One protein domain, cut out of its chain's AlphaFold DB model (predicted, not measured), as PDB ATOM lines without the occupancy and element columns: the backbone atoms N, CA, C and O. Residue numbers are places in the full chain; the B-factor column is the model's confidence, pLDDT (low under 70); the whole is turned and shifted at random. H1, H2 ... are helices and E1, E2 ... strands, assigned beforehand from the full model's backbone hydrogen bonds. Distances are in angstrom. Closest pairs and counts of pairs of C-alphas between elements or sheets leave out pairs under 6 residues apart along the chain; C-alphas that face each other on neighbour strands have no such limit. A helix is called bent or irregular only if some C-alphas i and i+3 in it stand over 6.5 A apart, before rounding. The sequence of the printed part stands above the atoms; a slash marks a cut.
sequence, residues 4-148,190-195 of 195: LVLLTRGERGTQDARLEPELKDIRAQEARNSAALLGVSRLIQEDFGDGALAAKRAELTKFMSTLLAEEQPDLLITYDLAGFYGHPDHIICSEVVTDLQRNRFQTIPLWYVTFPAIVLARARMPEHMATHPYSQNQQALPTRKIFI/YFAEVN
ATOM      1  N   LEU A   4      97.519 151.436  78.343       98.50
ATOM      2  CA  LEU A   4      98.614 150.721  77.684       98.50
ATOM      3  C   LEU A   4      99.942 151.367  78.070       98.50
ATOM      4  O   LEU A   4     100.127 152.568  77.866       98.50
ATOM      5  N   VAL A   5     100.870 150.559  78.571       98.44
ATOM      6  CA  VAL A   5     102.212 150.997  78.965       98.44
ATOM      7  C   VAL A   5     103.227 150.377  78.017       98.44
ATOM      8  O   VAL A   5     103.333 149.157  77.923       98.44
ATOM      9  N   LEU A   6     103.975 151.219  77.311       98.06
ATOM     10  CA  LEU A   6     105.101 150.817  76.476       98.06
ATOM     11  C   LEU A   6     106.384 151.296  77.152       98.06
ATOM     12  O   LEU A   6     106.556 152.492  77.365       98.06
ATOM     13  N   LEU A   7     107.264 150.363  77.514       97.75
ATOM     14  CA  LEU A   7     108.461 150.657  78.314       97.75
ATOM     15  C   LEU A   7     109.634 151.196  77.482       97.75
ATOM     16  O   LEU A   7     110.550 151.821  78.015       97.75
ATOM     17  N   THR A   8     109.620 150.940  76.176       94.50
ATOM     18  CA  THR A   8     110.660 151.361  75.237       94.50
ATOM     19  C   THR A   8     110.015 151.934  73.981       94.50
ATOM     20  O   THR A   8     108.819 151.751  73.729       94.50
ATOM     21  N   ARG A   9     110.816 152.623  73.163       91.69
ATOM     22  CA  ARG A   9     110.361 153.198  71.889       91.69
ATOM     23  C   ARG A   9     110.767 152.363  70.670       91.69
ATOM     24  O   ARG A   9     110.507 152.759  69.535       91.69
ATOM     25  N   GLY A  10     111.355 151.189  70.899       86.69
ATOM     26  CA  GLY A  10     111.710 150.235  69.854       86.69
ATOM     27  C   GLY A  10     112.794 150.744  68.902       86.69
ATOM     28  O   GLY A  10     112.757 150.425  67.718       86.69
ATOM     29  N   GLU A  11     113.714 151.588  69.353       79.75
ATOM     30  CA  GLU A  11     114.693 152.259  68.495       79.75
ATOM     31  C   GLU A  11     115.753 151.326  67.878       79.75
ATOM     32  O   GLU A  11     116.446 151.744  66.952       79.75
ATOM     33  N   ARG A  12     115.872 150.064  68.327       76.88
ATOM     34  CA  ARG A  12     116.840 149.097  67.767       76.88
ATOM     35  C   ARG A  12     116.258 148.249  66.648       76.88
ATOM     36  O   ARG A  12     116.998 147.772  65.797       76.88
ATOM     37  N   GLY A  13     114.941 148.071  66.602       72.50
ATOM     38  CA  GLY A  13     114.297 147.274  65.562       72.50
ATOM     39  C   GLY A  13     114.693 145.799  65.576       72.50
ATOM     40  O   GLY A  13     114.362 145.091  66.518       72.50
ATOM     41  N   THR A  14     115.299 145.302  64.496       60.41
ATOM     42  CA  THR A  14     115.903 143.956  64.468       60.41
ATOM     43  C   THR A  14     117.347 144.038  64.953       60.41
ATOM     44  O   THR A  14     117.978 145.059  64.724       60.41
ATOM     45  N   GLN A  15     117.899 142.969  65.545       51.84
ATOM     46  CA  GLN A  15     119.269 142.963  66.100       51.84
ATOM     47  C   GLN A  15     120.353 143.512  65.142       51.84
ATOM     48  O   GLN A  15     121.321 144.098  65.616       51.84
ATOM     49  N   ASP A  16     120.148 143.399  63.824       52.47
ATOM     50  CA  ASP A  16     121.080 143.854  62.780       52.47
ATOM     51  C   ASP A  16     120.730 145.216  62.138       52.47
ATOM     52  O   ASP A  16     121.368 145.629  61.167       52.47
ATOM     53  N   ALA A  17     119.682 145.909  62.599       56.72
ATOM     54  CA  ALA A  17     119.278 147.184  62.006       56.72
ATOM     55  C   ALA A  17     120.218 148.316  62.445       56.72
ATOM     56  O   ALA A  17     120.616 148.414  63.607       56.72
ATOM     57  N   ARG A  18     120.559 149.208  61.507       57.97
ATOM     58  CA  ARG A  18     121.248 150.457  61.848       57.97
ATOM     59  C   ARG A  18     120.341 151.280  62.760       57.97
ATOM     60  O   ARG A  18     119.150 151.400  62.493       57.97
ATOM     61  N   LEU A  19     120.924 151.852  63.814       61.97
ATOM     62  CA  LEU A  19     120.241 152.827  64.657       61.97
ATOM     63  C   LEU A  19     119.914 154.049  63.799       61.97
ATOM     64  O   LEU A  19     120.794 154.842  63.468       61.97
ATOM     65  N   GLU A  20     118.652 154.170  63.416       68.06
ATOM     66  CA  GLU A  20     118.118 155.346  62.746       68.06
ATOM     67  C   GLU A  20     117.506 156.250  63.823       68.06
ATOM     68  O   GLU A  20     116.517 155.854  64.443       68.06
ATOM     69  N   PRO A  21     118.067 157.448  64.086       67.62
ATOM     70  CA  PRO A  21     117.584 158.324  65.159       67.62
ATOM     71  C   PRO A  21     116.085 158.641  65.055       67.62
ATOM     72  O   PRO A  21     115.391 158.716  66.065       67.62
ATOM     73  N   GLU A  22     115.576 158.750  63.827       83.31
ATOM     74  CA  GLU A  22     114.172 159.045  63.527       83.31
ATOM     75  C   GLU A  22     113.233 157.853  63.784       83.31
ATOM     76  O   GLU A  22     112.034 158.041  64.001       83.31
ATOM     77  N   LEU A  23     113.753 156.618  63.809       85.94
ATOM     78  CA  LEU A  23     112.948 155.400  63.963       85.94
ATOM     79  C   LEU A  23     112.182 155.389  65.286       85.94
ATOM     80  O   LEU A  23     111.047 154.915  65.349       85.94
ATOM     81  N   LYS A  24     112.799 155.949  66.325       88.38
ATOM     82  CA  LYS A  24     112.215 156.126  67.650       88.38
ATOM     83  C   LYS A  24     110.936 156.960  67.605       88.38
ATOM     84  O   LYS A  24     109.902 156.546  68.130       88.38
ATOM     85  N   ASP A  25     110.996 158.118  66.956       90.81
ATOM     86  CA  ASP A  25     109.868 159.046  66.872       90.81
ATOM     87  C   ASP A  25     108.783 158.521  65.930       90.81
ATOM     88  O   ASP A  25     107.591 158.614  66.245       90.81
ATOM     89  N   ILE A  26     109.185 157.873  64.830       92.38
ATOM     90  CA  ILE A  26     108.273 157.164  63.925       92.38
ATOM     91  C   ILE A  26     107.483 156.108  64.705       92.38
ATOM     92  O   ILE A  26     106.253 156.131  64.688       92.38
ATOM     93  N   ARG A  27     108.158 155.210  65.434       93.25
ATOM     94  CA  ARG A  27     107.498 154.130  66.188       93.25
ATOM     95  C   ARG A  27     106.637 154.653  67.330       93.25
ATOM     96  O   ARG A  27     105.554 154.116  67.548       93.25
ATOM     97  N   ALA A  28     107.060 155.721  68.005       94.12
ATOM     98  CA  ALA A  28     106.234 156.375  69.014       94.12
ATOM     99  C   ALA A  28     104.930 156.921  68.405       94.12
ATOM    100  O   ALA A  28     103.852 156.791  68.990       94.12
ATOM    101  N   GLN A  29     104.992 157.495  67.200       95.50
ATOM    102  CA  GLN A  29     103.794 157.958  66.505       95.50
ATOM    103  C   GLN A  29     102.922 156.800  65.998       95.50
ATOM    104  O   GLN A  29     101.697 156.857  66.122       95.50
ATOM    105  N   GLU A  30     103.524 155.733  65.472       96.25
ATOM    106  CA  GLU A  30     102.807 154.511  65.085       96.25
ATOM    107  C   GLU A  30     102.080 153.887  66.285       96.25
ATOM    108  O   GLU A  30     100.913 153.510  66.165       96.25
ATOM    109  N   ALA A  31     102.717 153.863  67.459       96.56
ATOM    110  CA  ALA A  31     102.119 153.388  68.701       96.56
ATOM    111  C   ALA A  31     100.935 154.251  69.158       96.56
ATOM    112  O   ALA A  31      99.895 153.699  69.514       96.56
ATOM    113  N   ARG A  32     101.035 155.588  69.079       97.62
ATOM    114  CA  ARG A  32      99.893 156.491  69.350       97.62
ATOM    115  C   ARG A  32      98.716 156.205  68.422       97.62
ATOM    116  O   ARG A  32      97.585 156.084  68.885       97.62
ATOM    117  N   ASN A  33      98.985 156.055  67.128       97.69
ATOM    118  CA  ASN A  33      97.952 155.766  66.133       97.69
ATOM    119  C   ASN A  33      97.301 154.396  66.383       97.69
ATOM    120  O   ASN A  33      96.080 154.269  66.331       97.69
ATOM    121  N   SER A  34      98.110 153.378  66.684       97.62
ATOM    122  CA  SER A  34      97.653 152.032  67.039       97.62
ATOM    123  C   SER A  34      96.762 152.044  68.285       97.62
ATOM    124  O   SER A  34      95.651 151.515  68.250       97.62
ATOM    125  N   ALA A  35      97.201 152.710  69.356       97.75
ATOM    126  CA  ALA A  35      96.449 152.834  70.599       97.75
ATOM    127  C   ALA A  35      95.089 153.516  70.380       97.75
ATOM    128  O   ALA A  35      94.068 153.016  70.854       97.75
ATOM    129  N   ALA A  36      95.055 154.595  69.589       97.56
ATOM    130  CA  ALA A  36      93.812 155.274  69.228       97.56
ATOM    131  C   ALA A  36      92.856 154.361  68.437       97.56
ATOM    132  O   ALA A  36      91.663 154.317  68.730       97.56
ATOM    133  N   LEU A  37      93.369 153.586  67.474       97.50
ATOM    134  CA  LEU A  37      92.570 152.631  66.694       97.50
ATOM    135  C   LEU A  37      91.994 151.493  67.545       97.50
ATOM    136  O   LEU A  37      90.920 150.986  67.228       97.50
ATOM    137  N   LEU A  38      92.702 151.093  68.603       97.12
ATOM    138  CA  LEU A  38      92.274 150.061  69.550       97.12
ATOM    139  C   LEU A  38      91.330 150.589  70.642       97.12
ATOM    140  O   LEU A  38      90.792 149.789  71.401       97.12
ATOM    141  N   GLY A  39      91.120 151.907  70.734       96.81
ATOM    142  CA  GLY A  39      90.306 152.512  71.791       96.81
ATOM    143  C   GLY A  39      90.985 152.519  73.166       96.81
ATOM    144  O   GLY A  39      90.302 152.538  74.189       96.81
ATOM    145  N   VAL A  40      92.323 152.496  73.205       97.94
ATOM    146  CA  VAL A  40      93.095 152.659  74.445       97.94
ATOM    147  C   VAL A  40      92.798 154.033  75.037       97.94
ATOM    148  O   VAL A  40      92.897 155.050  74.353       97.94
ATOM    149  N   SER A  41      92.443 154.066  76.319       97.38
ATOM    150  CA  SER A  41      92.028 155.292  77.007       97.38
ATOM    151  C   SER A  41      93.218 156.140  77.455       97.38
ATOM    152  O   SER A  41      93.161 157.363  77.382       97.38
ATOM    153  N   ARG A  42      94.307 155.494  77.890       97.88
ATOM    154  CA  ARG A  42      95.558 156.152  78.280       97.88
ATOM    155  C   ARG A  42      96.741 155.382  77.705       97.88
ATOM    156  O   ARG A  42      96.871 154.183  77.918       97.88
ATOM    157  N   LEU A  43      97.609 156.074  76.976       98.25
ATOM    158  CA  LEU A  43      98.861 155.516  76.474       98.25
ATOM    159  C   LEU A  43     100.026 156.155  77.230       98.25
ATOM    160  O   LEU A  43     100.212 157.369  77.157       98.25
ATOM    161  N   ILE A  44     100.818 155.334  77.913       98.25
ATOM    162  CA  ILE A  44     102.060 155.732  78.576       98.25
ATOM    163  C   ILE A  44     103.217 155.170  77.754       98.25
ATOM    164  O   ILE A  44     103.261 153.974  77.473       98.25
ATOM    165  N   GLN A  45     104.119 156.046  77.320       97.06
ATOM    166  CA  GLN A  45     105.267 155.688  76.487       97.06
ATOM    167  C   GLN A  45     106.551 156.153  77.153       97.06
ATOM    168  O   GLN A  45     106.902 157.332  77.090       97.06
ATOM    169  N   GLU A  46     107.248 155.196  77.743       97.00
ATOM    170  CA  GLU A  46     108.534 155.392  78.384       97.00
ATOM    171  C   GLU A  46     109.693 155.150  77.415       97.00
ATOM    172  O   GLU A  46     109.532 154.766  76.252       97.00
ATOM    173  N   ASP A  47     110.889 155.447  77.905       95.19
ATOM    174  CA  ASP A  47     112.126 155.421  77.138       95.19
ATOM    175  C   ASP A  47     113.252 154.774  77.949       95.19
ATOM    176  O   ASP A  47     114.357 155.300  78.097       95.19
ATOM    177  N   PHE A  48     112.965 153.597  78.515       95.50
ATOM    178  CA  PHE A  48     113.976 152.820  79.229       95.50
ATOM    179  C   PHE A  48     115.077 152.293  78.291       95.50
ATOM    180  O   PHE A  48     116.157 151.943  78.763       95.50
ATOM    181  N   GLY A  49     114.871 152.355  76.977       91.69
ATOM    182  CA  GLY A  49     115.815 151.915  75.957       91.69
ATOM    183  C   GLY A  49     115.561 150.469  75.539       91.69
ATOM    184  O   GLY A  49     115.442 149.576  76.379       91.69
ATOM    185  N   ASP A  50     115.463 150.250  74.234       89.25
ATOM    186  CA  ASP A  50     115.211 148.946  73.620       89.25
ATOM    187  C   ASP A  50     116.380 147.975  73.900       89.25
ATOM    188  O   ASP A  50     117.559 148.269  73.672       89.25
ATOM    189  N   GLY A  51     116.077 146.812  74.466       89.50
ATOM    190  CA  GLY A  51     117.045 145.824  74.940       89.50
ATOM    191  C   GLY A  51     117.826 146.237  76.194       89.50
ATOM    192  O   GLY A  51     118.873 145.643  76.459       89.50
ATOM    193  N   ALA A  52     117.391 147.270  76.925       93.00
ATOM    194  CA  ALA A  52     118.093 147.798  78.097       93.00
ATOM    195  C   ALA A  52     117.329 147.612  79.420       93.00
ATOM    196  O   ALA A  52     117.842 148.014  80.471       93.00
ATOM    197  N   LEU A  53     116.145 146.978  79.417       95.00
ATOM    198  CA  LEU A  53     115.325 146.867  80.632       95.00
ATOM    199  C   LEU A  53     116.045 146.127  81.764       95.00
ATOM    200  O   LEU A  53     115.918 146.521  82.921       95.00
ATOM    201  N   ALA A  54     116.850 145.107  81.446       94.06
ATOM    202  CA  ALA A  54     117.631 144.368  82.441       94.06
ATOM    203  C   ALA A  54     118.584 145.281  83.230       94.06
ATOM    204  O   ALA A  54     118.643 145.210  84.457       94.06
ATOM    205  N   ALA A  55     119.288 146.179  82.536       95.94
ATOM    206  CA  ALA A  55     120.218 147.121  83.158       95.94
ATOM    207  C   ALA A  55     119.496 148.184  84.004       95.94
ATOM    208  O   ALA A  55     120.068 148.704  84.958       95.94
ATOM    209  N   LYS A  56     118.230 148.477  83.684       96.88
ATOM    210  CA  LYS A  56     117.399 149.476  84.374       96.88
ATOM    211  C   LYS A  56     116.326 148.864  85.276       96.88
ATOM    212  O   LYS A  56     115.359 149.539  85.625       96.88
ATOM    213  N   ARG A  57     116.483 147.603  85.693       97.38
ATOM    214  CA  ARG A  57     115.462 146.861  86.456       97.38
ATOM    215  C   ARG A  57     114.985 147.607  87.704       97.38
ATOM    216  O   ARG A  57     113.788 147.679  87.935       97.38
ATOM    217  N   ALA A  58     115.894 148.207  88.476       98.00
ATOM    218  CA  ALA A  58     115.532 148.946  89.689       98.00
ATOM    219  C   ALA A  58     114.670 150.191  89.397       98.00
ATOM    220  O   ALA A  58     113.683 150.445  90.092       98.00
ATOM    221  N   GLU A  59     115.016 150.949  88.353       98.38
ATOM    222  CA  GLU A  59     114.239 152.108  87.902       98.38
ATOM    223  C   GLU A  59     112.865 151.670  87.384       98.38
ATOM    224  O   GLU A  59     111.849 152.251  87.768       98.38
ATOM    225  N   LEU A  60     112.828 150.596  86.588       98.38
ATOM    226  CA  LEU A  60     111.598 150.000  86.074       98.38
ATOM    227  C   LEU A  60     110.677 149.534  87.211       98.38
ATOM    228  O   LEU A  60     109.494 149.861  87.202       98.38
ATOM    229  N   THR A  61     111.199 148.828  88.219       98.62
ATOM    230  CA  THR A  61     110.417 148.392  89.389       98.62
ATOM    231  C   THR A  61     109.818 149.581  90.132       98.62
ATOM    232  O   THR A  61     108.639 149.553  90.487       98.62
ATOM    233  N   LYS A  62     110.596 150.650  90.344       98.62
ATOM    234  CA  LYS A  62     110.102 151.865  91.004       98.62
ATOM    235  C   LYS A  62     109.001 152.544  90.186       98.62
ATOM    236  O   LYS A  62     107.973 152.925  90.751       98.62
ATOM    237  N   PHE A  63     109.208 152.673  88.877       98.69
ATOM    238  CA  PHE A  63     108.230 153.237  87.951       98.69
ATOM    239  C   PHE A  63     106.925 152.432  87.965       98.69
ATOM    240  O   PHE A  63     105.876 152.982  88.294       98.69
ATOM    241  N   MET A  64     106.999 151.120  87.721       98.50
ATOM    242  CA  MET A  64     105.827 150.242  87.692       98.50
ATOM    243  C   MET A  64     105.099 150.231  89.035       98.50
ATOM    244  O   MET A  64     103.878 150.315  89.070       98.50
ATOM    245  N   SER A  65     105.824 150.202  90.155       98.62
ATOM    246  CA  SER A  65     105.195 150.247  91.474       98.62
ATOM    247  C   SER A  65     104.440 151.550  91.734       98.62
ATOM    248  O   SER A  65     103.442 151.517  92.452       98.62
ATOM    249  N   THR A  66     104.933 152.679  91.222       98.62
ATOM    250  CA  THR A  66     104.263 153.979  91.355       98.62
ATOM    251  C   THR A  66     103.024 154.003  90.470       98.62
ATOM    252  O   THR A  66     101.927 154.270  90.952       98.62
ATOM    253  N   LEU A  67     103.181 153.594  89.210       98.31
ATOM    254  CA  LEU A  67     102.097 153.550  88.239       98.31
ATOM    255  C   LEU A  67     100.935 152.659  88.694       98.31
ATOM    256  O   LEU A  67      99.784 153.064  88.603       98.31
ATOM    257  N   LEU A  68     101.217 151.463  89.215       98.12
ATOM    258  CA  LEU A  68     100.179 150.548  89.701       98.12
ATOM    259  C   LEU A  68      99.411 151.107  90.905       98.12
ATOM    260  O   LEU A  68      98.211 150.874  91.025       98.12
ATOM    261  N   ALA A  69     100.087 151.854  91.781       98.12
ATOM    262  CA  ALA A  69      99.445 152.502  92.920       98.12
ATOM    263  C   ALA A  69      98.534 153.669  92.497       98.12
ATOM    264  O   ALA A  69      97.522 153.916  93.155       98.12
ATOM    265  N   GLU A  70      98.886 154.366  91.414       97.44
ATOM    266  CA  GLU A  70      98.100 155.464  90.839       97.44
ATOM    267  C   GLU A  70      96.918 154.963  89.999       97.44
ATOM    268  O   GLU A  70      95.806 155.458  90.151       97.44
ATOM    269  N   GLU A  71      97.148 153.982  89.120       96.88
ATOM    270  CA  GLU A  71      96.136 153.474  88.185       96.88
ATOM    271  C   GLU A  71      95.110 152.553  88.849       96.88
ATOM    272  O   GLU A  71      93.984 152.481  88.368       96.88
ATOM    273  N   GLN A  72      95.501 151.835  89.911       96.62
ATOM    274  CA  GLN A  72      94.669 150.848  90.618       96.62
ATOM    275  C   GLN A  72      93.861 149.943  89.664       96.62
ATOM    276  O   GLN A  72      92.632 149.917  89.729       96.62
ATOM    277  N   PRO A  73      94.523 149.228  88.735       97.69
ATOM    278  CA  PRO A  73      93.818 148.465  87.716       97.69
ATOM    279  C   PRO A  73      93.089 147.255  88.309       97.69
ATOM    280  O   PRO A  73      93.600 146.586  89.204       97.69
ATOM    281  N   ASP A  74      91.943 146.909  87.723       98.06
ATOM    282  CA  ASP A  74      91.187 145.700  88.077       98.06
ATOM    283  C   ASP A  74      91.788 144.411  87.482       98.06
ATOM    284  O   ASP A  74      91.380 143.309  87.839       98.06
ATOM    285  N   LEU A  75      92.722 144.536  86.531       98.12
ATOM    286  CA  LEU A  75      93.395 143.425  85.856       98.12
ATOM    287  C   LEU A  75      94.744 143.881  85.294       98.12
ATOM    288  O   LEU A  75      94.826 144.903  84.607       98.12
ATOM    289  N   LEU A  76      95.783 143.077  85.508       98.38
ATOM    290  CA  LEU A  76      97.083 143.223  84.860       98.38
ATOM    291  C   LEU A  76      97.247 142.215  83.733       98.38
ATOM    292  O   LEU A  76      96.954 141.033  83.892       98.38
ATOM    293  N   ILE A  77      97.764 142.689  82.600       98.50
ATOM    294  CA  ILE A  77      98.129 141.848  81.462       98.50
ATOM    295  C   ILE A  77      99.583 142.136  81.096       98.50
ATOM    296  O   ILE A  77      99.950 143.286  80.862       98.50
ATOM    297  N   THR A  78     100.409 141.094  81.043       98.06
ATOM    298  CA  THR A  78     101.813 141.168  80.603       98.06
ATOM    299  C   THR A  78     102.203 139.891  79.850       98.06
ATOM    300  O   THR A  78     101.342 139.049  79.580       98.06
ATOM    301  N   TYR A  79     103.463 139.740  79.449       96.19
ATOM    302  CA  TYR A  79     103.953 138.487  78.867       96.19
ATOM    303  C   TYR A  79     104.065 137.398  79.939       96.19
ATOM    304  O   TYR A  79     104.024 137.678  81.133       96.19
ATOM    305  N   ASP A  80     104.234 136.142  79.541       93.25
ATOM    306  CA  ASP A  80     104.670 135.127  80.499       93.25
ATOM    307  C   ASP A  80     106.142 135.329  80.890       93.25
ATOM    308  O   ASP A  80     106.846 136.199  80.363       93.25
ATOM    309  N   LEU A  81     106.621 134.529  81.842       92.44
ATOM    310  CA  LEU A  81     108.003 134.607  82.315       92.44
ATOM    311  C   LEU A  81     109.019 134.077  81.278       92.44
ATOM    312  O   LEU A  81     110.209 134.352  81.385       92.44
ATOM    313  N   ALA A  82     108.553 133.400  80.220       88.69
ATOM    314  CA  ALA A  82     109.350 133.111  79.028       88.69
ATOM    315  C   ALA A  82     109.405 134.295  78.034       88.69
ATOM    316  O   ALA A  82     110.014 134.187  76.968       88.69
ATOM    317  N   GLY A  83     108.775 135.434  78.348       87.38
ATOM    318  CA  GLY A  83     108.783 136.635  77.514       87.38
ATOM    319  C   GLY A  83     108.005 136.482  76.206       87.38
ATOM    320  O   GLY A  83     108.350 137.132  75.213       87.38
ATOM    321  N   PHE A  84     106.989 135.611  76.184       86.12
ATOM    322  CA  PHE A  84     106.136 135.238  75.048       86.12
ATOM    323  C   PHE A  84     106.878 134.523  73.904       86.12
ATOM    324  O   PHE A  84     106.559 133.381  73.576       86.12
ATOM    325  N   TYR A  85     107.893 135.168  73.323       78.75
ATOM    326  CA  TYR A  85     108.814 134.595  72.334       78.75
ATOM    327  C   TYR A  85     110.293 134.687  72.752       78.75
ATOM    328  O   TYR A  85     111.165 134.472  71.919       78.75
ATOM    329  N   GLY A  86     110.601 134.973  74.025       81.38
ATOM    330  CA  GLY A  86     111.979 134.950  74.542       81.38
ATOM    331  C   GLY A  86     112.758 136.258  74.401       81.38
ATOM    332  O   GLY A  86     113.983 136.249  74.496       81.38
ATOM    333  N   HIS A  87     112.091 137.393  74.166       86.12
ATOM    334  CA  HIS A  87     112.784 138.683  74.135       86.12
ATOM    335  C   HIS A  87     113.232 139.095  75.550       86.12
ATOM    336  O   HIS A  87     112.381 139.124  76.443       86.12
ATOM    337  N   PRO A  88     114.502 139.489  75.775       89.56
ATOM    338  CA  PRO A  88     114.988 139.868  77.104       89.56
ATOM    339  C   PRO A  88     114.143 140.952  77.783       89.56
ATOM    340  O   PRO A  88     113.773 140.801  78.943       89.56
ATOM    341  N   ASP A  89     113.739 142.001  77.057       92.88
ATOM    342  CA  ASP A  89     112.873 143.037  77.640       92.88
ATOM    343  C   ASP A  89     111.494 142.503  78.043       92.88
ATOM    344  O   ASP A  89     110.928 142.952  79.035       92.88
ATOM    345  N   HIS A  90     110.944 141.532  77.308       94.12
ATOM    346  CA  HIS A  90     109.657 140.941  77.675       94.12
ATOM    347  C   HIS A  90     109.787 140.139  78.965       94.12
ATOM    348  O   HIS A  90     108.942 140.282  79.840       94.12
ATOM    349  N   ILE A  91     110.867 139.362  79.104       92.75
ATOM    350  CA  ILE A  91     111.170 138.601  80.322       92.75
ATOM    351  C   ILE A  91     111.288 139.556  81.516       92.75
ATOM    352  O   ILE A  91     110.589 139.379  82.509       92.75
ATOM    353  N   ILE A  92     112.103 140.611  81.406       96.06
ATOM    354  CA  ILE A  92     112.303 141.570  82.504       96.06
ATOM    355  C   ILE A  92     111.010 142.321  82.848       96.06
ATOM    356  O   ILE A  92     110.718 142.516  84.027       96.06
ATOM    357  N   CYS A  93     110.219 142.713  81.845       97.31
ATOM    358  CA  CYS A  93     108.902 143.314  82.060       97.31
ATOM    359  C   CYS A  93     107.992 142.373  82.864       97.31
ATOM    360  O   CYS A  93     107.448 142.776  83.893       97.31
ATOM    361  N   SER A  94     107.869 141.114  82.434       96.69
ATOM    362  CA  SER A  94     107.061 140.109  83.123       96.69
ATOM    363  C   SER A  94     107.541 139.865  84.542       96.69
ATOM    364  O   SER A  94     106.730 139.895  85.457       96.69
ATOM    365  N   GLU A  95     108.843 139.678  84.757       96.31
ATOM    366  CA  GLU A  95     109.398 139.472  86.096       96.31
ATOM    367  C   GLU A  95     109.038 140.616  87.045       96.31
ATOM    368  O   GLU A  95     108.577 140.360  88.154       96.31
ATOM    369  N   VAL A  96     109.231 141.869  86.617       98.31
ATOM    370  CA  VAL A  96     108.944 143.039  87.456       98.31
ATOM    371  C   VAL A  96     107.451 143.150  87.754       98.31
ATOM    372  O   VAL A  96     107.079 143.389  88.903       98.31
ATOM    373  N   VAL A  97     106.588 142.969  86.751       98.19
ATOM    374  CA  VAL A  97     105.130 143.032  86.940       98.19
ATOM    375  C   VAL A  97     104.651 141.915  87.868       98.19
ATOM    376  O   VAL A  97     103.891 142.181  88.798       98.19
ATOM    377  N   THR A  98     105.124 140.688  87.661       97.88
ATOM    378  CA  THR A  98     104.760 139.525  88.477       97.88
ATOM    379  C   THR A  98     105.256 139.658  89.912       97.88
ATOM    380  O   THR A  98     104.517 139.338  90.840       97.88
ATOM    381  N   ASP A  99     106.480 140.143  90.121       98.06
ATOM    382  CA  ASP A  99     107.031 140.373  91.459       98.06
ATOM    383  C   ASP A  99     106.226 141.434  92.224       98.06
ATOM    384  O   ASP A  99     105.821 141.213  93.366       98.06
ATOM    385  N   LEU A 100     105.900 142.555  91.572       98.38
ATOM    386  CA  LEU A 100     105.068 143.599  92.171       98.38
ATOM    387  C   LEU A 100     103.657 143.101  92.489       98.38
ATOM    388  O   LEU A 100     103.139 143.392  93.570       98.38
ATOM    389  N   GLN A 101     103.040 142.342  91.583       97.81
ATOM    390  CA  GLN A 101     101.719 141.774  91.825       97.81
ATOM    391  C   GLN A 101     101.745 140.813  93.022       97.81
ATOM    392  O   GLN A 101     100.959 140.990  93.949       97.81
ATOM    393  N   ARG A 102     102.710 139.890  93.091       96.94
ATOM    394  CA  ARG A 102     102.812 138.908  94.185       96.94
ATOM    395  C   ARG A 102     103.170 139.513  95.537       96.94
ATOM    396  O   ARG A 102     102.695 139.033  96.562       96.94
ATOM    397  N   ASN A 103     104.007 140.545  95.570       97.69
ATOM    398  CA  ASN A 103     104.536 141.066  96.833       97.69
ATOM    399  C   ASN A 103     103.806 142.313  97.341       97.69
ATOM    400  O   ASN A 103     103.881 142.610  98.532       97.69
ATOM    401  N   ARG A 104     103.123 143.061  96.465       97.69
ATOM    402  CA  ARG A 104     102.541 144.368  96.816       97.69
ATOM    403  C   ARG A 104     101.102 144.573  96.345       97.69
ATOM    404  O   ARG A 104     100.360 145.272  97.027       97.69
ATOM    405  N   PHE A 105     100.701 143.977  95.225       97.50
ATOM    406  CA  PHE A 105      99.382 144.191  94.614       97.50
ATOM    407  C   PHE A 105      98.598 142.882  94.433       97.50
ATOM    408  O   PHE A 105      97.974 142.660  93.399       97.50
ATOM    409  N   GLN A 106      98.622 142.017  95.452       96.38
ATOM    410  CA  GLN A 106      98.102 140.637  95.404       96.38
ATOM    411  C   GLN A 106      96.615 140.543  95.056       96.38
ATOM    412  O   GLN A 106      96.157 139.532  94.534       96.38
ATOM    413  N   THR A 107      95.852 141.594  95.351       96.44
ATOM    414  CA  THR A 107      94.417 141.653  95.062       96.44
ATOM    415  C   THR A 107      94.117 141.891  93.588       96.44
ATOM    416  O   THR A 107      92.977 141.697  93.182       96.44
ATOM    417  N   ILE A 108      95.101 142.331  92.796       97.75
ATOM    418  CA  ILE A 108      94.934 142.573  91.366       97.75
ATOM    419  C   ILE A 108      95.206 141.259  90.617       97.75
ATOM    420  O   ILE A 108      96.329 140.747  90.695       97.75
ATOM    421  N   PRO A 109      94.230 140.704  89.878       98.00
ATOM    422  CA  PRO A 109      94.452 139.553  89.013       98.00
ATOM    423  C   PRO A 109      95.530 139.835  87.962       98.00
ATOM    424  O   PRO A 109      95.603 140.935  87.408       98.00
ATOM    425  N   LEU A 110      96.342 138.826  87.647       98.50
ATOM    426  CA  LEU A 110      97.388 138.905  86.628       98.50
ATOM    427  C   LEU A 110      97.182 137.831  85.569       98.50
ATOM    428  O   LEU A 110      97.121 136.643  85.882       98.50
ATOM    429  N   TRP A 111      97.106 138.243  84.308       98.50
ATOM    430  CA  TRP A 111      97.010 137.357  83.157       98.50
ATOM    431  C   TRP A 111      98.238 137.508  82.258       98.50
ATOM    432  O   TRP A 111      98.594 138.605  81.828       98.50
ATOM    433  N   TYR A 112      98.862 136.391  81.910       97.88
ATOM    434  CA  TYR A 112      99.884 136.353  80.874       97.88
ATOM    435  C   TYR A 112      99.249 136.168  79.504       97.88
ATOM    436  O   TYR A 112      98.442 135.258  79.320       97.88
ATOM    437  N   VAL A 113      99.634 136.980  78.519       96.50
ATOM    438  CA  VAL A 113      99.314 136.695  77.115       96.50
ATOM    439  C   VAL A 113     100.089 135.459  76.658       96.50
ATOM    440  O   VAL A 113     101.283 135.326  76.922       96.50
ATOM    441  N   THR A 114      99.413 134.540  75.974       92.81
ATOM    442  CA  THR A 114     100.023 133.294  75.493       92.81
ATOM    443  C   THR A 114      99.470 132.886  74.127       92.81
ATOM    444  O   THR A 114      98.552 133.500  73.579       92.81
ATOM    445  N   PHE A 115     100.062 131.854  73.537       90.50
ATOM    446  CA  PHE A 115      99.582 131.238  72.310       90.50
ATOM    447  C   PHE A 115      98.579 130.108  72.603       90.50
ATOM    448  O   PHE A 115      98.545 129.550  73.703       90.50
ATOM    449  N   PRO A 116      97.774 129.697  71.606       90.88
ATOM    450  CA  PRO A 116      96.986 128.474  71.713       90.88
ATOM    451  C   PRO A 116      97.880 127.268  72.037       90.88
ATOM    452  O   PRO A 116      98.948 127.119  71.444       90.88
ATOM    453  N   ALA A 117      97.406 126.339  72.874       88.62
ATOM    454  CA  ALA A 117      98.171 125.148  73.269       88.62
ATOM    455  C   ALA A 117      98.714 124.339  72.071       88.62
ATOM    456  O   ALA A 117      99.833 123.836  72.109       88.62
ATOM    457  N   ILE A 118      97.962 124.269  70.965       87.44
ATOM    458  CA  ILE A 118      98.404 123.591  69.734       87.44
ATOM    459  C   ILE A 118      99.570 124.296  69.028       87.44
ATOM    460  O   ILE A 118     100.369 123.641  68.361       87.44
ATOM    461  N   VAL A 119      99.662 125.621  69.152       85.62
ATOM    462  CA  VAL A 119     100.786 126.402  68.625       85.62
ATOM    463  C   VAL A 119     102.005 126.167  69.506       85.62
ATOM    464  O   VAL A 119     103.061 125.846  68.973       85.62
ATOM    465  N   LEU A 120     101.839 126.220  70.830       83.25
ATOM    466  CA  LEU A 120     102.911 125.944  71.793       83.25
ATOM    467  C   LEU A 120     103.509 124.543  71.613       83.25
ATOM    468  O   LEU A 120     104.721 124.397  71.537       83.25
ATOM    469  N   ALA A 121     102.669 123.522  71.421       80.44
ATOM    470  CA  ALA A 121     103.122 122.147  71.201       80.44
ATOM    471  C   ALA A 121     103.920 121.944  69.894       80.44
ATOM    472  O   ALA A 121     104.611 120.938  69.741       80.44
ATOM    473  N   ARG A 122     103.790 122.858  68.924       76.25
ATOM    474  CA  ARG A 122     104.431 122.767  67.599       76.25
ATOM    475  C   ARG A 122     105.578 123.755  67.415       76.25
ATOM    476  O   ARG A 122     106.418 123.543  66.541       76.25
ATOM    477  N   ALA A 123     105.599 124.834  68.188       67.38
ATOM    478  CA  ALA A 123     106.636 125.843  68.122       67.38
ATOM    479  C   ALA A 123     107.915 125.314  68.783       67.38
ATOM    480  O   ALA A 123     107.914 124.909  69.940       67.38
ATOM    481  N   ARG A 124     109.026 125.335  68.043       58.06
ATOM    482  CA  ARG A 124     110.366 125.234  68.631       58.06
ATOM    483  C   ARG A 124     110.902 126.650  68.774       58.06
ATOM    484  O   ARG A 124     110.967 127.367  67.775       58.06
ATOM    485  N   MET A 125     111.247 127.057  69.992       56.16
ATOM    486  CA  MET A 125     111.878 128.357  70.224       56.16
ATOM    487  C   MET A 125     113.207 128.410  69.449       56.16
ATOM    488  O   MET A 125     113.970 127.442  69.518       56.16
ATOM    489  N   PRO A 126     113.490 129.479  68.684       52.50
ATOM    490  CA  PRO A 126     114.750 129.604  67.955       52.50
ATOM    491  C   PRO A 126     115.958 129.517  68.900       52.50
ATOM    492  O   PRO A 126     115.963 130.151  69.951       52.50
ATOM    493  N   GLU A 127     117.007 128.778  68.521       47.19
ATOM    494  CA  GLU A 127     118.182 128.516  69.380       47.19
ATOM    495  C   GLU A 127     118.874 129.792  69.895       47.19
ATOM    496  O   GLU A 127     119.313 129.836  71.040       47.19
ATOM    497  N   HIS A 128     118.904 130.872  69.105       50.34
ATOM    498  CA  HIS A 128     119.484 132.160  69.517       50.34
ATOM    499  C   HIS A 128     118.669 132.893  70.602       50.34
ATOM    500  O   HIS A 128     119.184 133.810  71.242       50.34
ATOM    501  N   MET A 129     117.421 132.475  70.835       50.41
ATOM    502  CA  MET A 129     116.544 132.955  71.911       50.41
ATOM    503  C   MET A 129     116.605 132.053  73.157       50.41
ATOM    504  O   MET A 129     116.051 132.404  74.192       50.41
ATOM    505  N   ALA A 130     117.306 130.911  73.092       48.12
ATOM    506  CA  ALA A 130     117.553 130.021  74.232       48.12
ATOM    507  C   ALA A 130     118.740 130.477  75.108       48.12
ATOM    508  O   ALA A 130     119.154 129.766  76.018       48.12
ATOM    509  N   THR A 131     119.302 131.654  74.822       46.53
ATOM    510  CA  THR A 131     120.466 132.214  75.518       46.53
ATOM    511  C   THR A 131     120.131 132.753  76.907       46.53
ATOM    512  O   THR A 131     121.020 132.814  77.755       46.53
ATOM    513  N   HIS A 132     118.864 133.084  77.188       52.41
ATOM    514  CA  HIS A 132     118.439 133.365  78.556       52.41
ATOM    515  C   HIS A 132     118.199 132.037  79.306       52.41
ATOM    516  O   HIS A 132     117.427 131.206  78.812       52.41
ATOM    517  N   PRO A 133     118.781 131.832  80.507       50.69
ATOM    518  CA  PRO A 133     118.702 130.565  81.252       50.69
ATOM    519  C   PRO A 133     117.277 130.058  81.559       50.69
ATOM    520  O   PRO A 133     117.107 128.917  81.979       50.69
ATOM    521  N   TYR A 134     116.251 130.896  81.364       51.25
ATOM    522  CA  TYR A 134     114.876 130.692  81.829       51.25
ATOM    523  C   TYR A 134     113.853 130.348  80.725       51.25
ATOM    524  O   TYR A 134     112.685 130.099  81.013       51.25
ATOM    525  N   SER A 135     114.279 130.279  79.460       53.09
ATOM    526  CA  SER A 135     113.391 130.475  78.297       53.09
ATOM    527  C   SER A 135     112.442 129.319  77.933       53.09
ATOM    528  O   SER A 135     111.499 129.541  77.180       53.09
ATOM    529  N   GLN A 136     112.660 128.087  78.412       52.28
ATOM    530  CA  GLN A 136     111.848 126.926  77.984       52.28
ATOM    531  C   GLN A 136     110.891 126.381  79.055       52.28
ATOM    532  O   GLN A 136     109.838 125.860  78.706       52.28
ATOM    533  N   ASN A 137     111.193 126.548  80.348       60.00
ATOM    534  CA  ASN A 137     110.394 125.962  81.440       60.00
ATOM    535  C   ASN A 137     109.383 126.925  82.078       60.00
ATOM    536  O   ASN A 137     108.741 126.573  83.064       60.00
ATOM    537  N   GLN A 138     109.246 128.137  81.545       73.19
ATOM    538  CA  GLN A 138     108.391 129.177  82.122       73.19
ATOM    539  C   GLN A 138     107.292 129.666  81.170       73.19
ATOM    540  O   GLN A 138     106.611 130.650  81.465       73.19
ATOM    541  N   GLN A 139     107.106 128.978  80.039       84.12
ATOM    542  CA  GLN A 139     106.043 129.301  79.098       84.12
ATOM    543  C   GLN A 139     104.684 128.902  79.675       84.12
ATOM    544  O   GLN A 139     104.484 127.761  80.099       84.12
ATOM    545  N   ALA A 140     103.740 129.840  79.695       90.38
ATOM    546  CA  ALA A 140     102.448 129.619  80.328       90.38
ATOM    547  C   ALA A 140     101.451 128.966  79.358       90.38
ATOM    548  O   ALA A 140     101.242 129.441  78.239       90.38
ATOM    549  N   LEU A 141     100.789 127.892  79.800       91.94
ATOM    550  CA  LEU A 141      99.694 127.278  79.048       91.94
ATOM    551  C   LEU A 141      98.402 128.091  79.220       91.94
ATOM    552  O   LEU A 141      98.116 128.551  80.327       91.94
ATOM    553  N   PRO A 142      97.589 128.255  78.161       95.19
ATOM    554  CA  PRO A 142      96.373 129.050  78.247       95.19
ATOM    555  C   PRO A 142      95.341 128.416  79.183       95.19
ATOM    556  O   PRO A 142      94.933 127.272  78.980       95.19
ATOM    557  N   THR A 143      94.850 129.195  80.146       96.94
ATOM    558  CA  THR A 143      93.705 128.850  81.009       96.94
ATOM    559  C   THR A 143      92.443 129.628  80.630       96.94
ATOM    560  O   THR A 143      91.330 129.239  80.985       96.94
ATOM    561  N   ARG A 144      92.596 130.711  79.857       96.56
ATOM    562  CA  ARG A 144      91.523 131.577  79.363       96.56
ATOM    563  C   ARG A 144      91.612 131.715  77.841       96.56
ATOM    564  O   ARG A 144      92.693 131.781  77.255       96.56
ATOM    565  N   LYS A 145      90.446 131.785  77.197       96.69
ATOM    566  CA  LYS A 145      90.286 132.013  75.756       96.69
ATOM    567  C   LYS A 145      89.176 133.037  75.555       96.69
ATOM    568  O   LYS A 145      88.028 132.766  75.894       96.69
ATOM    569  N   ILE A 146      89.517 134.193  75.000       97.00
ATOM    570  CA  ILE A 146      88.603 135.322  74.817       97.00
ATOM    571  C   ILE A 146      88.262 135.451  73.339       97.00
ATOM    572  O   ILE A 146      89.155 135.558  72.504       97.00
ATOM    573  N   PHE A 147      86.971 135.424  73.006       96.62
ATOM    574  CA  PHE A 147      86.497 135.723  71.655       96.62
ATOM    575  C   PHE A 147      86.502 137.234  71.436       96.62
ATOM    576  O   PHE A 147      85.839 137.959  72.174       96.62
ATOM    577  N   ILE A 148      87.225 137.711  70.421       95.12
ATOM    578  CA  ILE A 148      87.341 139.151  70.145       95.12
ATOM    579  C   ILE A 148      86.300 139.655  69.136       95.12
ATOM    580  O   ILE A 148      86.139 140.861  68.985       95.12
ATOM    581  N   TYR A 190      94.372 134.417  73.831       96.81
ATOM    582  CA  TYR A 190      94.626 133.364  74.803       96.81
ATOM    583  C   TYR A 190      95.450 133.933  75.945       96.81
ATOM    584  O   TYR A 190      96.432 134.640  75.717       96.81
ATOM    585  N   PHE A 191      95.043 133.601  77.165       97.81
ATOM    586  CA  PHE A 191      95.692 134.085  78.373       97.81
ATOM    587  C   PHE A 191      95.875 132.953  79.379       97.81
ATOM    588  O   PHE A 191      95.099 131.993  79.401       97.81
ATOM    589  N   ALA A 192      96.894 133.074  80.215       97.06
ATOM    590  CA  ALA A 192      97.107 132.239  81.381       97.06
ATOM    591  C   ALA A 192      96.933 133.098  82.631       97.06
ATOM    592  O   ALA A 192      97.693 134.033  82.864       97.06
ATOM    593  N   GLU A 193      95.908 132.800  83.411       96.56
ATOM    594  CA  GLU A 193      95.710 133.417  84.717       96.56
ATOM    595  C   GLU A 193      96.758 132.917  85.713       96.56
ATOM    596  O   GLU A 193      97.007 131.713  85.817       96.56
ATOM    597  N   VAL A 194      97.390 133.861  86.406       92.88
ATOM    598  CA  VAL A 194      98.393 133.603  87.433       92.88
ATOM    599  C   VAL A 194      97.675 133.454  88.766       92.88
ATOM    600  O   VAL A 194      96.987 134.376  89.200       92.88
ATOM    601  N   ASN A 195      97.843 132.285  89.383       75.00
ATOM    602  CA  ASN A 195      97.385 132.013  90.744       75.00
ATOM    603  C   ASN A 195      98.355 132.574  91.785       75.00
ATOM    604  O   ASN A 195      99.582 132.587  91.502       75.00
TER     605      ASN A 195
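AT A GLANCE: This is residues 4 to 148 and 190 to 195 of the 195 residues of an uncharacterized protein of Ktedonosporobacter rubrisoli (UniProt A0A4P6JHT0). Two unequal parts are set side by side: a smaller one, in which H1 packs on the short parallel pair E1 and E2 with its residues 28 to 36, and a larger one, in which H4 covers E3 and E4 of a strongly twisted sheet while H2 packs on H4. Short H3 sits by the start of H4, short H5 follows E4, and a long loop of residues 121 to 143 runs round the outside of the larger part. The printed part has 151 residues with five named helices and six named strands, in the order E1 H1 E2 H2 E3 H3 H4 E4 H5 E5 E6, and its class is mixed, helices and strands. The larger sheet runs E3 E4 E6 E5 and is mixed; E1 and E2 form a second, parallel sheet. The whole is compact, with a radius of gyration of the C-alphas of 15.8 A, and its rounded outline spans 41 by 40 by 34 A.

IN THESE COORDINATES: Find C-alpha 4 at (98.614, 150.721, 77.684), where E1 begins; it ends at residue 6. Past residues 7 to 20, find C-alpha 21 at (117.584, 158.324, 65.159); from there H1, residues 21 to 38, runs 27.0 A. H1 is neither bent nor irregular, but only just: C-alphas 21 and 24 are 6.3 A apart. E2 is residues 42 to 45, and H2, residues 57 to 71, is 20.5 A long. E3 is residues 76 to 79, H3 residues 83 to 86, and H4 residues 88 to 103, 22.4 A long. E4, residues 110 to 114, measures 12.7 A; H5 is residues 117 to 120 and E5 residues 144 to 147. E6, residues 190 to 194, measures 13.2 A and ends at C-alpha 194, (98.393, 133.603, 87.433).

HOW THE PARTS SIT: Start at E1 and E2, parallel at 5 degrees, where N 4 and O 42 are 2.9 A apart, within hydrogen-bond range. E1, H1 and E2 form a strand-helix-strand unit, two parallel neighbour strands with a helix between them in the chain, and its crossover is right-handed; the closest C-alphas of H1 and E2 are those of Ala 35 and Leu 43, 6.9 A. H1 and H2 are apart. In the larger sheet E3 and E4 are parallel at 34 degrees, with N 111 and O 76 at 2.8 A; with H3 and H4 they form another such unit, also right-handed. E4 and E6 are antiparallel at 144 degrees, with N 112 and O 192 at 2.8 A, and E6 and E5 are antiparallel at 146 degrees, with N 144 and O 191 at 2.8 A. E4, H5 and E5 form a split unit, with E6 between the two strands, and its crossover is right-handed. H4 and this sheet make two layers, a helix on one face of a sheet; H4 lies over E3 and E4 at a height of 8.9 A, and at 31 degrees to E3 on the local plane it is only just slantwise to the strands. H2 touches H4, closest at the C-alphas of Thr 61 and Val 96, 5.9 A, the same way at a steep tilt of 54 degrees. H3 only grazes the sheet and touches residues 89 to 94 of H4 alone, closest at the C-alphas of Gly 83 and Ile 91, 4.2 A. H5 is not on the sheet and touches no helix. Every O i to N i+4 pair is within hydrogen-bond range in H2 and H4, 13 of 14 are in H1, and H3 and H5 are too short for such a pair.

THE WHOLE: The two C-alphas farthest apart are those of Arg 18 and Thr 107, 43.6 A. Residues 149 to 189 are not printed, and C-alphas 148 and 190 are 10.4 A apart across this cut. The long links are E1 to H1, E2 to H2 and H5 to E5, the last with 23 residues. The mean pLDDT of the printed part is 88.0, and it is under 70 in residues 14 to 21 and 123 to 137 of this model.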